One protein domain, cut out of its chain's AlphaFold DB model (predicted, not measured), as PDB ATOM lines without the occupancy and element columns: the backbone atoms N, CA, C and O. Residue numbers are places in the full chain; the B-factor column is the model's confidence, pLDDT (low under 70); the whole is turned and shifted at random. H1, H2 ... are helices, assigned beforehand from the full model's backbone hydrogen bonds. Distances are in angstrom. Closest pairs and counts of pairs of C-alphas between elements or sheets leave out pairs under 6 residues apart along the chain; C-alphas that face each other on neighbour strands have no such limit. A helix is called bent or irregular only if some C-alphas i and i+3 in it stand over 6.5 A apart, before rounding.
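What this domain is: This is residues 506 to 623 of the 684 residues of an uncharacterized protein of Fluoribacter dumoffii (UniProt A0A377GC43). The model is a rod in two halves: at one end a helical hairpin, H2 and H3 side by side, and at the other a head of three shorter helices, H1, H4 and H5, set at steep angles to one another. H1 joins the halves by touching the first residues of H2, residues 551 to 567 fold back beside the hairpin, and the loop of residues 598 to 610 lies at the far end of the head. The printed part has 118 residues with five named helices, H1 to H5 in that order, and no named strand; its class is all helix. It is only just loose, close to compact, with a radius of gyration of the C-alphas of 16.5 A, and spans 54 by 24 by 20 A.

How they stand to each other: H1, residues 506 to 520, touches H2, residues 532 to 550, at a steep tilt of 49 degrees, the same way; the closest C-alphas are those of Ala 514 and Phe 532, 5.1 A apart, and H2 takes part with residues 532 to 535 alone. H2 and H3, residues 568 to 585, form a hairpin and touch at a shallow tilt of 26 degrees, opposite ways, closest at the C-alphas of Val 549 and Glu 568, 5.3 A apart. H1, with residues 512 to 516 alone, touches H4, residues 587 to 597, about perpendicular at 85 degrees; the closest C-alphas are those of Phe 512 and Ile 594, 6.3 A apart. H4 touches H5, residues 611 to 621, at a steep tilt of 54 degrees, opposite ways, closest at the C-alphas of Ala 591 and Glu 611, 5.5 A apart. H1 and H5 are close but not clearly touching, with the C-alphas of Met 509 and Ile 614 7.7 A apart. H5 is apart from H2 and H3. Every O i to N i+4 pair is within hydrogen-bond range in H1, H2, H4 and H5, and 9 of 14 are in H3.

Where its parts are: H1 begins at C-alpha 506, (137.493, 158.676, 156.700), and measures 20.7 A. H2 measures 27.4 A and ends at C-alpha 550, (98.658, 158.181, 153.487). H3 measures 26.9 A; it is irregular, with C-alphas 569 and 572 7.6 A apart, and has a kink of 25 degrees near residue 575. H4 measures 15.5 A, and H5, 15.3 A, ends at C-alpha 621, (130.668, 161.505, 161.616).

The domain as a whole: The two C-alphas farthest apart, those of Gly 552 and Gly 606, are 54.9 A apart. The printed part has no cut. The links H1 to H2, H2 to H3 and H4 to H5 are long, and H3 to H4 is tight. Within the second long link, residues 555 to 556 pair antiparallel with residues 565 to 566. The mean pLDDT of the printed part is 78.3, with values under 70 at residues 521 to 528, 559 to 563, 597, 599, 601 and 604 to 606.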
ATOM      1  N   ASP A 506     138.651 158.205 157.455       79.12
ATOM      2  CA  ASP A 506     137.493 158.676 156.700       79.12
ATOM      3  C   ASP A 506     137.328 157.988 155.336       79.12
ATOM      4  O   ASP A 506     136.277 157.421 155.055       79.12
ATOM      5  N   ALA A 507     138.376 157.953 154.507       72.44
ATOM      6  CA  ALA A 507     138.293 157.323 153.190       72.44
ATOM      7  C   ALA A 507     138.026 155.813 153.288       72.44
ATOM      8  O   ALA A 507     137.233 155.278 152.515       72.44
ATOM      9  N   GLY A 508     138.643 155.138 154.264       74.75
ATOM     10  CA  GLY A 508     138.447 153.710 154.490       74.75
ATOM     11  C   GLY A 508     137.043 153.400 154.976       74.75
ATOM     12  O   GLY A 508     136.373 152.547 154.403       74.75
ATOM     13  N   MET A 509     136.548 154.159 155.955       83.12
ATOM     14  CA  MET A 509     135.182 154.000 156.446       83.12
ATOM     15  C   MET A 509     134.139 154.274 155.359       83.12
ATOM     16  O   MET A 509     133.176 153.521 155.257       83.12
ATOM     17  N   GLN A 510     134.332 155.272 154.490       81.19
ATOM     18  CA  GLN A 510     133.424 155.516 153.361       81.19
ATOM     19  C   GLN A 510     133.374 154.337 152.377       81.19
ATOM     20  O   GLN A 510     132.294 153.993 151.894       81.19
ATOM     21  N   VAL A 511     134.511 153.687 152.104       73.25
ATOM     22  CA  VAL A 511     134.566 152.477 151.267       73.25
ATOM     23  C   VAL A 511     133.860 151.310 151.954       73.25
ATOM     24  O   VAL A 511     132.970 150.713 151.354       73.25
ATOM     25  N   PHE A 512     134.171 151.033 153.222       85.19
ATOM     26  CA  PHE A 512     133.558 149.929 153.971       85.19
ATOM     27  C   PHE A 512     132.036 150.094 154.107       85.19
ATOM     28  O   PHE A 512     131.279 149.132 153.989       85.19
ATOM     29  N   LEU A 513     131.562 151.327 154.294       82.69
ATOM     30  CA  LEU A 513     130.136 151.641 154.354       82.69
ATOM     31  C   LEU A 513     129.456 151.567 152.983       82.69
ATOM     32  O   LEU A 513     128.288 151.191 152.903       82.69
ATOM     33  N   ALA A 514     130.163 151.895 151.899       77.12
ATOM     34  CA  ALA A 514     129.665 151.694 150.542       77.12
ATOM     35  C   ALA A 514     129.550 150.201 150.199       77.12
ATOM     36  O   ALA A 514     128.545 149.794 149.618       77.12
ATOM     37  N   GLU A 515     130.528 149.384 150.599       76.88
ATOM     38  CA  GLU A 515     130.469 147.922 150.480       76.88
ATOM     39  C   GLU A 515     129.277 147.358 151.254       76.88
ATOM     40  O   GLU A 515     128.492 146.601 150.691       76.88
ATOM     41  N   TYR A 516     129.091 147.784 152.506       81.88
ATOM     42  CA  TYR A 516     127.933 147.401 153.311       81.88
ATOM     43  C   TYR A 516     126.607 147.816 152.657       81.88
ATOM     44  O   TYR A 516     125.667 147.029 152.605       81.88
ATOM     45  N   ALA A 517     126.524 149.034 152.114       76.81
ATOM     46  CA  ALA A 517     125.314 149.526 151.461       76.81
ATOM     47  C   ALA A 517     124.959 148.742 150.189       76.81
ATOM     48  O   ALA A 517     123.781 148.519 149.915       76.81
ATOM     49  N   GLN A 518     125.968 148.322 149.422       72.06
ATOM     50  CA  GLN A 518     125.786 147.487 148.235       72.06
ATOM     51  C   GLN A 518     125.411 146.047 148.597       72.06
ATOM     52  O   GLN A 518     124.580 145.462 147.911       72.06
ATOM     53  N   ASP A 519     125.984 145.502 149.673       71.56
ATOM     54  CA  ASP A 519     125.664 144.169 150.201       71.56
ATOM     55  C   ASP A 519     124.229 144.111 150.761       71.56
ATOM     56  O   ASP A 519     123.529 143.114 150.605       71.56
ATOM     57  N   PHE A 520     123.758 145.217 151.347       71.69
ATOM     58  CA  PHE A 520     122.408 145.327 151.900       71.69
ATOM     59  C   PHE A 520     121.323 145.618 150.844       71.69
ATOM     60  O   PHE A 520     120.159 145.269 151.044       71.69
ATOM     61  N   ALA A 521     121.652 146.292 149.738       65.44
ATOM     62  CA  ALA A 521     120.661 146.696 148.741       65.44
ATOM     63  C   ALA A 521     120.131 145.505 147.918       65.44
ATOM     64  O   ALA A 521     120.893 144.765 147.303       65.44
ATOM     65  N   GLU A 522     118.804 145.374 147.815       59.28
ATOM     66  CA  GLU A 522     118.172 144.405 146.908       59.28
ATOM     67  C   GLU A 522     118.541 144.670 145.430       59.28
ATOM     68  O   GLU A 522     118.760 145.816 145.019       59.28
ATOM     69  N   GLU A 523     118.534 143.628 144.588       51.94
ATOM     70  CA  GLU A 523     118.925 143.687 143.163       51.94
ATOM     71  C   GLU A 523     118.249 144.812 142.362       51.94
ATOM     72  O   GLU A 523     118.872 145.406 141.476       51.94
ATOM     73  N   LYS A 524     116.989 145.144 142.677       54.53
ATOM     74  CA  LYS A 524     116.244 146.224 142.005       54.53
ATOM     75  C   LYS A 524     116.821 147.626 142.263       54.53
ATOM     76  O   LYS A 524     116.510 148.550 141.510       54.53
ATOM     77  N   PHE A 525     117.682 147.788 143.271       58.12
ATOM     78  CA  PHE A 525     118.285 149.066 143.663       58.12
ATOM     79  C   PHE A 525     119.812 149.109 143.508       58.12
ATOM     80  O   PHE A 525     120.378 150.200 143.461       58.12
ATOM     81  N   ILE A 526     120.490 147.969 143.338       55.25
ATOM     82  CA  ILE A 526     121.964 147.866 143.344       55.25
ATOM     83  C   ILE A 526     122.675 148.756 142.302       55.25
ATOM     84  O   ILE A 526     123.791 149.218 142.510       55.25
ATOM     85  N   ARG A 527     122.026 149.076 141.170       59.53
ATOM     86  CA  ARG A 527     122.583 149.996 140.151       59.53
ATOM     87  C   ARG A 527     122.571 151.465 140.589       59.53
ATOM     88  O   ARG A 527     123.319 152.278 140.029       59.53
ATOM     89  N   LYS A 528     121.704 151.801 141.545       68.44
ATOM     90  CA  LYS A 528     121.439 153.149 142.064       68.44
ATOM     91  C   LYS A 528     122.032 153.377 143.450       68.44
ATOM     92  O   LYS A 528     122.362 154.520 143.745       68.44
ATOM     93  N   ILE A 529     122.205 152.324 144.250       74.44
ATOM     94  CA  ILE A 529     122.863 152.381 145.558       74.44
ATOM     95  C   ILE A 529     124.357 152.134 145.372       74.44
ATOM     96  O   ILE A 529     124.783 151.004 145.155       74.44
ATOM     97  N   ARG A 530     125.158 153.202 145.401       73.12
ATOM     98  CA  ARG A 530     126.625 153.111 145.285       73.12
ATOM     99  C   ARG A 530     127.334 153.491 146.571       73.12
ATOM    100  O   ARG A 530     128.459 153.057 146.782       73.12
ATOM    101  N   THR A 531     126.678 154.297 147.394       80.69
ATOM    102  CA  THR A 531     127.185 154.838 148.652       80.69
ATOM    103  C   THR A 531     126.195 154.568 149.780       80.69
ATOM    104  O   THR A 531     125.010 154.342 149.533       80.69
ATOM    105  N   PHE A 532     126.658 154.654 151.027       81.62
ATOM    106  CA  PHE A 532     125.776 154.577 152.196       81.62
ATOM    107  C   PHE A 532     124.686 155.661 152.170       81.62
ATOM    108  O   PHE A 532     123.526 155.378 152.453       81.62
ATOM    109  N   SER A 533     125.015 156.862 151.683       83.94
ATOM    110  CA  SER A 533     124.044 157.951 151.511       83.94
ATOM    111  C   SER A 533     122.956 157.645 150.471       83.94
ATOM    112  O   SER A 533     121.814 158.087 150.607       83.94
ATOM    113  N   ASP A 534     123.252 156.842 149.442       81.50
ATOM    114  CA  ASP A 534     122.213 156.404 148.506       81.50
ATOM    115  C   ASP A 534     121.185 155.493 149.197       81.50
ATOM    116  O   ASP A 534     119.992 155.594 148.898       81.50
ATOM    117  N   LEU A 535     121.632 154.640 150.127       82.56
ATOM    118  CA  LEU A 535     120.766 153.756 150.912       82.56
ATOM    119  C   LEU A 535     119.882 154.556 151.880       82.56
ATOM    120  O   LEU A 535     118.684 154.291 151.978       82.56
ATOM    121  N   GLU A 536     120.430 155.590 152.525       83.31
ATOM    122  CA  GLU A 536     119.651 156.543 153.333       83.31
ATOM    123  C   GLU A 536     118.583 157.244 152.498       83.31
ATOM    124  O   GLU A 536     117.424 157.361 152.903       83.31
ATOM    125  N   ARG A 537     118.952 157.683 151.291       85.50
ATOM    126  CA  ARG A 537     118.023 158.355 150.385       85.50
ATOM    127  C   ARG A 537     116.898 157.420 149.945       85.50
ATOM    128  O   ARG A 537     115.764 157.876 149.820       85.50
ATOM    129  N   LEU A 538     117.187 156.133 149.742       84.25
ATOM    130  CA  LEU A 538     116.177 155.114 149.452       84.25
ATOM    131  C   LEU A 538     115.213 154.932 150.632       84.25
ATOM    132  O   LEU A 538     113.998 154.941 150.436       84.25
ATOM    133  N   HIS A 539     115.733 154.829 151.857       84.94
ATOM    134  CA  HIS A 539     114.910 154.736 153.067       84.94
ATOM    135  C   HIS A 539     114.010 155.966 153.247       84.94
ATOM    136  O   HIS A 539     112.800 155.826 153.446       84.94
ATOM    137  N   GLY A 540     114.568 157.168 153.078       86.56
ATOM    138  CA  GLY A 540     113.819 158.425 153.123       86.56
ATOM    139  C   GLY A 540     112.775 158.546 152.008       86.56
ATOM    140  O   GLY A 540     111.684 159.075 152.228       86.56
ATOM    141  N   GLU A 541     113.054 158.007 150.822       87.38
ATOM    142  CA  GLU A 541     112.092 157.980 149.722       87.38
ATOM    143  C   GLU A 541     110.891 157.077 150.025       87.38
ATOM    144  O   GLU A 541     109.753 157.470 149.765       87.38
ATOM    145  N   TYR A 542     111.104 155.913 150.641       86.00
ATOM    146  CA  TYR A 542     110.001 155.065 151.094       86.00
ATOM    147  C   TYR A 542     109.156 155.731 152.186       86.00
ATOM    148  O   TYR A 542     107.926 155.635 152.157       86.00
ATOM    149  N   GLN A 543     109.781 156.458 153.117       88.56
ATOM    150  CA  GLN A 543     109.058 157.252 154.118       88.56
ATOM    151  C   GLN A 543     108.214 158.355 153.467       88.56
ATOM    152  O   GLN A 543     107.050 158.548 153.832       88.56
ATOM    153  N   LEU A 544     108.766 159.046 152.465       89.50
ATOM    154  CA  LEU A 544     108.046 160.053 151.690       89.50
ATOM    155  C   LEU A 544     106.888 159.435 150.898       89.50
ATOM    156  O   LEU A 544     105.785 159.984 150.906       89.50
ATOM    157  N   ALA A 545     107.112 158.279 150.266       87.88
ATOM    158  CA  ALA A 545     106.079 157.522 149.574       87.88
ATOM    159  C   ALA A 545     104.936 157.161 150.529       87.88
ATOM    160  O   ALA A 545     103.773 157.403 150.209       87.88
ATOM    161  N   LEU A 546     105.250 156.669 151.733       90.19
ATOM    162  CA  LEU A 546     104.253 156.352 152.754       90.19
ATOM    163  C   LEU A 546     103.471 157.591 153.198       90.19
ATOM    164  O   LEU A 546     102.246 157.520 153.309       90.19
ATOM    165  N   ALA A 547     104.142 158.721 153.430       89.88
ATOM    166  CA  ALA A 547     103.492 159.968 153.827       89.88
ATOM    167  C   ALA A 547     102.525 160.472 152.744       89.88
ATOM    168  O   ALA A 547     101.383 160.817 153.043       89.88
ATOM    169  N   LYS A 548     102.965 160.449 151.482       89.12
ATOM    170  CA  LYS A 548     102.186 160.880 150.315       89.12
ATOM    171  C   LYS A 548     100.974 159.991 150.066       89.12
ATOM    172  O   LYS A 548      99.856 160.480 149.930       89.12
ATOM    173  N   VAL A 549     101.184 158.682 150.109       89.94
ATOM    174  CA  VAL A 549     100.121 157.690 149.957       89.94
ATOM    175  C   VAL A 549      99.105 157.761 151.098       89.94
ATOM    176  O   VAL A 549      97.904 157.669 150.855       89.94
ATOM    177  N   SER A 550      99.553 158.006 152.331       85.62
ATOM    178  CA  SER A 550      98.658 158.181 153.487       85.62
ATOM    179  C   SER A 550      97.827 159.471 153.420       85.62
ATOM    180  O   SER A 550      96.828 159.585 154.125       85.62
ATOM    181  N   GLN A 551      98.217 160.436 152.577       89.12
ATOM    182  CA  GLN A 551      97.459 161.658 152.277       89.12
ATOM    183  C   GLN A 551      96.502 161.490 151.080       89.12
ATOM    184  O   GLN A 551      95.844 162.451 150.685       89.12
ATOM    185  N   GLY A 552      96.408 160.286 150.502       83.44
ATOM    186  CA  GLY A 552      95.562 159.988 149.341       83.44
ATOM    187  C   GLY A 552      96.201 160.317 147.986       83.44
ATOM    188  O   GLY A 552      95.523 160.251 146.961       83.44
ATOM    189  N   GLU A 553      97.492 160.664 147.949       89.31
ATOM    190  CA  GLU A 553      98.236 160.908 146.707       89.31
ATOM    191  C   GLU A 553      98.900 159.618 146.189       89.31
ATOM    192  O   GLU A 553      99.227 158.711 146.949       89.31
ATOM    193  N   THR A 554      99.154 159.522 144.881       87.88
ATOM    194  CA  THR A 554     100.036 158.473 144.335       87.88
ATOM    195  C   THR A 554     101.479 158.960 144.313       87.88
ATOM    196  O   THR A 554     101.723 160.097 143.904       87.88
ATOM    197  N   TYR A 555     102.439 158.102 144.654       87.62
ATOM    198  CA  TYR A 555     103.863 158.438 144.631       87.62
ATOM    199  C   TYR A 555     104.626 157.527 143.672       87.62
ATOM    200  O   TYR A 555     104.428 156.317 143.686       87.62
ATOM    201  N   GLN A 556     105.496 158.097 142.841       87.31
ATOM    202  CA  GLN A 556     106.390 157.330 141.979       87.31
ATOM    203  C   GLN A 556     107.819 157.474 142.490       87.31
ATOM    204  O   GLN A 556     108.303 158.599 142.603       87.31
ATOM    205  N   MET A 557     108.491 156.352 142.738       80.38
ATOM    206  CA  MET A 557     109.889 156.371 143.152       80.38
ATOM    207  C   MET A 557     110.802 156.903 142.049       80.38
ATOM    208  O   MET A 557     110.688 156.556 140.868       80.38
ATOM    209  N   ILE A 558     111.741 157.724 142.481       76.31
ATOM    210  CA  ILE A 558     112.822 158.361 141.746       76.31
ATOM    211  C   ILE A 558     114.052 157.441 141.740       76.31
ATOM    212  O   ILE A 558     114.771 157.410 140.739       76.31
ATOM    213  N   LEU A 559     114.289 156.668 142.811       66.19
ATOM    214  CA  LEU A 559     115.462 155.788 142.946       66.19
ATOM    215  C   LEU A 559     115.234 154.339 142.516       66.19
ATOM    216  O   LEU A 559     116.184 153.559 142.503       66.19
ATOM    217  N   SER A 560     114.017 153.989 142.097       61.69
ATOM    218  CA  SER A 560     113.717 152.686 141.498       61.69
ATOM    219  C   SER A 560     114.017 152.696 139.995       61.69
ATOM    220  O   SER A 560     113.458 153.502 139.242       61.69
ATOM    221  N   ASP A 561     114.836 151.750 139.526       55.91
ATOM    222  CA  ASP A 561     115.035 151.502 138.089       55.91
ATOM    223  C   ASP A 561     113.735 151.038 137.400       55.91
ATOM    224  O   ASP A 561     113.530 151.289 136.209       55.91
ATOM    225  N   ALA A 562     112.820 150.434 138.164       59.66
ATOM    226  CA  ALA A 562     111.522 149.956 137.702       59.66
ATOM    227  C   ALA A 562     110.422 151.035 137.713       59.66
ATOM    228  O   ALA A 562     109.299 150.757 137.288       59.66
ATOM    229  N   LYS A 563     110.728 152.277 138.138       67.81
ATOM    230  CA  LYS A 563     109.759 153.390 138.208       67.81
ATOM    231  C   LYS A 563     108.495 153.019 138.999       67.81
ATOM    232  O   LYS A 563     107.379 153.334 138.576       67.81
ATOM    233  N   GLU A 564     108.680 152.342 140.131       76.94
ATOM    234  CA  GLU A 564     107.595 151.857 140.988       76.94
ATOM    235  C   GLU A 564     106.633 152.980 141.392       76.94
ATOM    236  O   GLU A 564     107.050 154.079 141.763       76.94
ATOM    237  N   LYS A 565     105.331 152.700 141.283       85.88
ATOM    238  CA  LYS A 565     104.249 153.614 141.654       85.88
ATOM    239  C   LYS A 565     103.452 153.013 142.794       85.88
ATOM    240  O   LYS A 565     102.925 151.914 142.653       85.88
ATOM    241  N   PHE A 566     103.304 153.783 143.860       87.25
ATOM    242  CA  PHE A 566     102.528 153.427 145.031       87.25
ATOM    243  C   PHE A 566     101.238 154.235 145.113       87.25
ATOM    244  O   PHE A 566     101.168 155.411 144.738       87.25
ATOM    245  N   SER A 567     100.214 153.573 145.624       88.12
ATOM    246  CA  SER A 567      98.868 154.074 145.869       88.12
ATOM    247  C   SER A 567      98.408 153.658 147.266       88.12
ATOM    248  O   SER A 567      99.093 152.903 147.951       88.12
ATOM    249  N   GLU A 568      97.221 154.094 147.692       83.56
ATOM    250  CA  GLU A 568      96.661 153.782 149.021       83.56
ATOM    251  C   GLU A 568      96.612 152.270 149.334       83.56
ATOM    252  O   GLU A 568      96.702 151.855 150.490       83.56
ATOM    253  N   LYS A 569      96.558 151.422 148.299       84.19
ATOM    254  CA  LYS A 569      96.582 149.956 148.427       84.19
ATOM    255  C   LYS A 569      97.935 149.405 148.893       84.19
ATOM    256  O   LYS A 569      97.983 148.294 149.420       84.19
ATOM    257  N   ASP A 570      99.003 150.186 148.766       85.31
ATOM    258  CA  ASP A 570     100.387 149.753 148.964       85.31
ATOM    259  C   ASP A 570     100.962 150.176 150.328       85.31
ATOM    260  O   ASP A 570     102.110 149.873 150.644       85.31
ATOM    261  N   VAL A 571     100.162 150.815 151.195       82.44
ATOM    262  CA  VAL A 571     100.579 151.285 152.536       82.44
ATOM    263  C   VAL A 571     101.238 150.183 153.370       82.44
ATOM    264  O   VAL A 571     102.206 150.438 154.084       82.44
ATOM    265  N   LYS A 572     100.722 148.947 153.304       76.44
ATOM    266  CA  LYS A 572     101.301 147.813 154.043       76.44
ATOM    267  C   LYS A 572     102.682 147.424 153.512       76.44
ATOM    268  O   LYS A 572     103.553 147.118 154.317       76.44
ATOM    269  N   ILE A 573     102.869 147.470 152.193       81.50
ATOM    270  CA  ILE A 573     104.143 147.165 151.532       81.50
ATOM    271  C   ILE A 573     105.162 148.247 151.890       81.50
ATOM    272  O   ILE A 573     106.236 147.927 152.375       81.50
ATOM    273  N   LEU A 574     104.780 149.523 151.791       81.06
ATOM    274  CA  LEU A 574     105.638 150.650 152.169       81.06
ATOM    275  C   LEU A 574     106.096 150.577 153.632       81.06
ATOM    276  O   LEU A 574     107.267 150.791 153.923       81.06
ATOM    277  N   LYS A 575     105.199 150.232 154.565       79.44
ATOM    278  CA  LYS A 575     105.571 150.036 155.977       79.44
ATOM    279  C   LYS A 575     106.538 148.869 156.173       79.44
ATOM    280  O   LYS A 575     107.432 148.970 157.010       79.44
ATOM    281  N   TRP A 576     106.349 147.778 155.431       78.12
ATOM    282  CA  TRP A 576     107.245 146.627 155.473       78.12
ATOM    283  C   TRP A 576     108.636 146.987 154.933       78.12
ATOM    284  O   TRP A 576     109.614 146.755 155.633       78.12
ATOM    285  N   GLU A 577     108.717 147.657 153.781       79.25
ATOM    286  CA  GLU A 577     109.973 148.118 153.164       79.25
ATOM    287  C   GLU A 577     110.742 149.088 154.080       79.25
ATOM    288  O   GLU A 577     111.937 148.917 154.309       79.25
ATOM    289  N   ILE A 578     110.056 150.058 154.703       79.44
ATOM    290  CA  ILE A 578     110.670 150.984 155.679       79.44
ATOM    291  C   ILE A 578     111.240 150.223 156.878       79.44
ATOM    292  O   ILE A 578     112.324 150.556 157.361       79.44
ATOM    293  N   SER A 579     110.510 149.220 157.375       72.69
ATOM    294  CA  SER A 579     110.959 148.397 158.499       72.69
ATOM    295  C   SER A 579     112.128 147.498 158.112       72.69
ATOM    296  O   SER A 579     113.027 147.312 158.925       72.69
ATOM    297  N   HIS A 580     112.116 146.934 156.904       74.12
ATOM    298  CA  HIS A 580     113.149 146.032 156.410       74.12
ATOM    299  C   HIS A 580     114.462 146.782 156.165       74.12
ATOM    300  O   HIS A 580     115.497 146.424 156.730       74.12
ATOM    301  N   LEU A 581     114.397 147.898 155.435       76.00
ATOM    302  CA  LEU A 581     115.533 148.792 155.207       76.00
ATOM    303  C   LEU A 581     116.024 149.456 156.498       76.00
ATOM    304  O   LEU A 581     117.215 149.701 156.641       76.00
ATOM    305  N   GLY A 582     115.137 149.692 157.469       70.75
ATOM    306  CA  GLY A 582     115.497 150.248 158.776       70.75
ATOM    307  C   GLY A 582     116.547 149.425 159.535       70.75
ATOM    308  O   GLY A 582     117.342 149.989 160.280       70.75
ATOM    309  N   VAL A 583     116.604 148.106 159.309       75.38
ATOM    310  CA  VAL A 583     117.588 147.207 159.943       75.38
ATOM    311  C   VAL A 583     119.012 147.455 159.426       75.38
ATOM    312  O   VAL A 583     119.977 147.146 160.130       75.38
ATOM    313  N   ALA A 584     119.165 148.045 158.234       74.50
ATOM    314  CA  ALA A 584     120.468 148.379 157.661       74.50
ATOM    315  C   ALA A 584     121.245 149.374 158.527       74.50
ATOM    316  O   ALA A 584     122.466 149.304 158.605       74.50
ATOM    317  N   PHE A 585     120.539 150.277 159.205       81.12
ATOM    318  CA  PHE A 585     121.125 151.408 159.919       81.12
ATOM    319  C   PHE A 585     121.485 151.082 161.377       81.12
ATOM    320  O   PHE A 585     121.583 151.976 162.214       81.12
ATOM    321  N   ASN A 586     121.668 149.798 161.705       80.38
ATOM    322  CA  ASN A 586     122.100 149.356 163.028       80.38
ATOM    323  C   ASN A 586     123.645 149.368 163.135       80.38
ATOM    324  O   ASN A 586     124.298 148.593 162.428       80.38
ATOM    325  N   PRO A 587     124.248 150.170 164.040       82.56
ATOM    326  CA  PRO A 587     125.707 150.280 164.155       82.56
ATOM    327  C   PRO A 587     126.429 148.972 164.492       82.56
ATOM    328  O   PRO A 587     127.500 148.710 163.950       82.56
ATOM    329  N   SER A 588     125.847 148.118 165.340       80.88
ATOM    330  CA  SER A 588     126.419 146.807 165.678       80.88
ATOM    331  C   SER A 588     126.439 145.857 164.480       80.88
ATOM    332  O   SER A 588     127.412 145.131 164.277       80.88
ATOM    333  N   ARG A 589     125.399 145.888 163.641       81.50
ATOM    334  CA  ARG A 589     125.342 145.106 162.398       81.50
ATOM    335  C   ARG A 589     126.390 145.577 161.391       81.50
ATOM    336  O   ARG A 589     127.083 144.743 160.815       81.50
ATOM    337  N   ILE A 590     126.515 146.893 161.217       80.94
ATOM    338  CA  ILE A 590     127.521 147.503 160.341       80.94
ATOM    339  C   ILE A 590     128.925 147.110 160.811       80.94
ATOM    340  O   ILE A 590     129.729 146.634 160.015       80.94
ATOM    341  N   ALA A 591     129.209 147.245 162.109       82.25
ATOM    342  CA  ALA A 591     130.517 146.917 162.662       82.25
ATOM    343  C   ALA A 591     130.872 145.436 162.491       82.25
ATOM    344  O   ALA A 591     131.981 145.122 162.066       82.25
ATOM    345  N   LYS A 592     129.916 144.533 162.742       82.25
ATOM    346  CA  LYS A 592     130.100 143.098 162.522       82.25
ATOM    347  C   LYS A 592     130.445 142.785 161.064       82.25
ATOM    348  O   LYS A 592     131.421 142.089 160.821       82.25
ATOM    349  N   PHE A 593     129.691 143.333 160.112       82.50
ATOM    350  CA  PHE A 593     129.955 143.130 158.685       82.50
ATOM    351  C   PHE A 593     131.351 143.617 158.281       82.50
ATOM    352  O   PHE A 593     132.092 142.907 157.604       82.50
ATOM    353  N   ILE A 594     131.713 144.829 158.709       80.69
ATOM    354  CA  ILE A 594     132.997 145.437 158.364       80.69
ATOM    355  C   ILE A 594     134.154 144.602 158.930       80.69
ATOM    356  O   ILE A 594     135.111 144.343 158.209       80.69
ATOM    357  N   LEU A 595     134.057 144.130 160.176       80.00
ATOM    358  CA  LEU A 595     135.092 143.294 160.796       80.00
ATOM    359  C   LEU A 595     135.154 141.879 160.213       80.00
ATOM    360  O   LEU A 595     136.232 141.305 160.144       80.00
ATOM    361  N   GLU A 596     134.032 141.312 159.772       72.44
ATOM    362  CA  GLU A 596     134.030 140.014 159.086       72.44
ATOM    363  C   GLU A 596     134.721 140.096 157.719       72.44
ATOM    364  O   GLU A 596     135.452 139.178 157.352       72.44
ATOM    365  N   LYS A 597     134.538 141.198 156.977       64.12
ATOM    366  CA  LYS A 597     135.218 141.401 155.687       64.12
ATOM    367  C   LYS A 597     136.655 141.909 155.821       64.12
ATOM    368  O   LYS A 597     137.461 141.636 154.935       64.12
ATOM    369  N   HIS A 598     136.985 142.606 156.910       73.62
ATOM    370  CA  HIS A 598     138.275 143.279 157.104       73.62
ATOM    371  C   HIS A 598     138.865 143.041 158.519       73.62
ATOM    372  O   HIS A 598     139.103 144.009 159.240       73.62
ATOM    373  N   PRO A 599     139.117 141.786 158.951       61.94
ATOM    374  CA  PRO A 599     139.354 141.440 160.364       61.94
ATOM    375  C   PRO A 599     140.629 142.015 161.003       61.94
ATOM    376  O   PRO A 599     140.668 142.156 162.220       61.94
ATOM    377  N   ASP A 600     141.630 142.402 160.206       73.12
ATOM    378  CA  ASP A 600     142.939 142.877 160.690       73.12
ATOM    379  C   ASP A 600     143.406 144.161 159.971       73.12
ATOM    380  O   ASP A 600     144.600 144.406 159.772       73.12
ATOM    381  N   TYR A 601     142.465 144.985 159.496       67.00
ATOM    382  CA  TYR A 601     142.805 146.177 158.719       67.00
ATOM    383  C   TYR A 601     143.436 147.279 159.585       67.00
ATOM    384  O   TYR A 601     142.971 147.577 160.683       67.00
ATOM    385  N   VAL A 602     144.470 147.947 159.060       74.81
ATOM    386  CA  VAL A 602     145.162 149.062 159.731       74.81
ATOM    387  C   VAL A 602     145.155 150.297 158.830       74.81
ATOM    388  O   VAL A 602     145.635 150.232 157.698       74.81
ATOM    389  N   PHE A 603     144.667 151.431 159.338       71.38
ATOM    390  CA  PHE A 603     144.575 152.714 158.623       71.38
ATOM    391  C   PHE A 603     145.939 153.411 158.447       71.38
ATOM    392  O   PHE A 603     146.947 153.004 159.033       71.38
ATOM    393  N   SER A 604     146.006 154.463 157.610       61.78
ATOM    394  CA  SER A 604     147.269 155.173 157.285       61.78
ATOM    395  C   SER A 604     148.005 155.723 158.501       61.78
ATOM    396  O   SER A 604     149.218 155.908 158.456       61.78
ATOM    397  N   ASP A 605     147.263 156.045 159.553       63.06
ATOM    398  CA  ASP A 605     147.755 156.615 160.805       63.06
ATOM    399  C   ASP A 605     148.162 155.545 161.834       63.06
ATOM    400  O   ASP A 605     148.611 155.886 162.926       63.06
ATOM    401  N   GLY A 606     148.055 154.260 161.480       58.38
ATOM    402  CA  GLY A 606     148.414 153.135 162.337       58.38
ATOM    403  C   GLY A 606     147.298 152.660 163.266       58.38
ATOM    404  O   GLY A 606     147.556 151.766 164.066       58.38
ATOM    405  N   GLN A 607     146.083 153.214 163.177       74.19
ATOM    406  CA  GLN A 607     144.943 152.711 163.947       74.19
ATOM    407  C   GLN A 607     144.448 151.369 163.393       74.19
ATOM    408  O   GLN A 607     144.284 151.211 162.184       74.19
ATOM    409  N   GLU A 608     144.192 150.416 164.286       82.31
ATOM    410  CA  GLU A 608     143.584 149.125 163.952       82.31
ATOM    411  C   GLU A 608     142.063 149.261 163.840       82.31
ATOM    412  O   GLU A 608     141.414 149.949 164.640       82.31
ATOM    413  N   LEU A 609     141.483 148.593 162.846       85.19
ATOM    414  CA  LEU A 609     140.045 148.514 162.667       85.19
ATOM    415  C   LEU A 609     139.440 147.665 163.787       85.19
ATOM    416  O   LEU A 609     139.671 146.467 163.885       85.19
ATOM    417  N   THR A 610     138.647 148.305 164.641       89.12
ATOM    418  CA  THR A 610     137.976 147.659 165.773       89.12
ATOM    419  C   THR A 610     136.497 148.018 165.785       89.12
ATOM    420  O   THR A 610     136.083 149.042 165.237       89.12
ATOM    421  N   GLU A 611     135.686 147.208 166.466       87.56
ATOM    422  CA  GLU A 611     134.245 147.461 166.608       87.56
ATOM    423  C   GLU A 611     133.975 148.845 167.214       87.56
ATOM    424  O   GLU A 611     133.111 149.591 166.750       87.56
ATOM    425  N   GLN A 612     134.770 149.217 168.221       88.12
ATOM    426  CA  GLN A 612     134.661 150.500 168.905       88.12
ATOM    427  C   GLN A 612     134.996 151.677 167.980       88.12
ATOM    428  O   GLN A 612     134.309 152.698 168.025       88.12
ATOM    429  N   LEU A 613     136.012 151.535 167.123       88.25
ATOM    430  CA  LEU A 613     136.385 152.562 166.150       88.25
ATOM    431  C   LEU A 613     135.271 152.785 165.119       88.25
ATOM    432  O   LEU A 613     134.901 153.928 164.856       88.25
ATOM    433  N   ILE A 614     134.681 151.702 164.606       87.31
ATOM    434  CA  ILE A 614     133.566 151.760 163.650       87.31
ATOM    435  C   ILE A 614     132.354 152.448 164.281       87.31
ATOM    436  O   ILE A 614     131.829 153.411 163.724       87.31
ATOM    437  N   LYS A 615     131.936 152.004 165.474       89.00
ATOM    438  CA  LYS A 615     130.803 152.595 166.204       89.00
ATOM    439  C   LYS A 615     131.036 154.071 166.527       89.00
ATOM    440  O   LYS A 615     130.125 154.881 166.371       89.00
ATOM    441  N   SER A 616     132.255 154.440 166.923       86.25
ATOM    442  CA  SER A 616     132.621 155.838 167.166       86.25
ATOM    443  C   SER A 616     132.537 156.673 165.890       86.25
ATOM    444  O   SER A 616     132.015 157.785 165.930       86.25
ATOM    445  N   TYR A 617     133.017 156.156 164.757       88.50
ATOM    446  CA  TYR A 617     132.929 156.851 163.472       88.50
ATOM    447  C   TYR A 617     131.465 157.060 163.054       88.50
ATOM    448  O   TYR A 617     131.075 158.181 162.740       88.50
ATOM    449  N   LEU A 618     130.630 156.020 163.144       86.81
ATOM    450  CA  LEU A 618     129.194 156.105 162.851       86.81
ATOM    451  C   LEU A 618     128.485 157.159 163.715       86.81
ATOM    452  O   LEU A 618     127.740 157.981 163.186       86.81
ATOM    453  N   ALA A 619     128.762 157.182 165.020       85.62
ATOM    454  CA  ALA A 619     128.142 158.127 165.943       85.62
ATOM    455  C   ALA A 619     128.628 159.572 165.748       85.62
ATOM    456  O   ALA A 619     127.843 160.504 165.867       85.62
ATOM    457  N   THR A 620     129.917 159.778 165.471       83.25
ATOM    458  CA  THR A 620     130.513 161.128 165.442       83.25
ATOM    459  C   THR A 620     130.495 161.784 164.067       83.25
ATOM    460  O   THR A 620     130.407 163.007 163.988       83.25
ATOM    461  N   VAL A 621     130.582 160.996 162.993       81.81
ATOM    462  CA  VAL A 621     130.668 161.505 161.616       81.81
ATOM    463  C   VAL A 621     129.321 161.429 160.907       81.81
ATOM    464  O   VAL A 621     128.989 162.334 160.147       81.81
ATOM    465  N   LEU A 622     128.537 160.377 161.163       77.38
ATOM    466  CA  LEU A 622     127.247 160.154 160.502       77.38
ATOM    467  C   LEU A 622     126.035 160.370 161.423       77.38
ATOM    468  O   LEU A 622     124.911 160.233 160.960       77.38
ATOM    469  N   ASP A 623     126.247 160.715 162.699       79.25
ATOM    470  CA  ASP A 623     125.191 160.897 163.716       79.25
ATOM    471  C   ASP A 623     124.316 159.638 163.943       79.25
ATOM    472  O   ASP A 623     123.168 159.711 164.383       79.25
TER     473      ASP A 623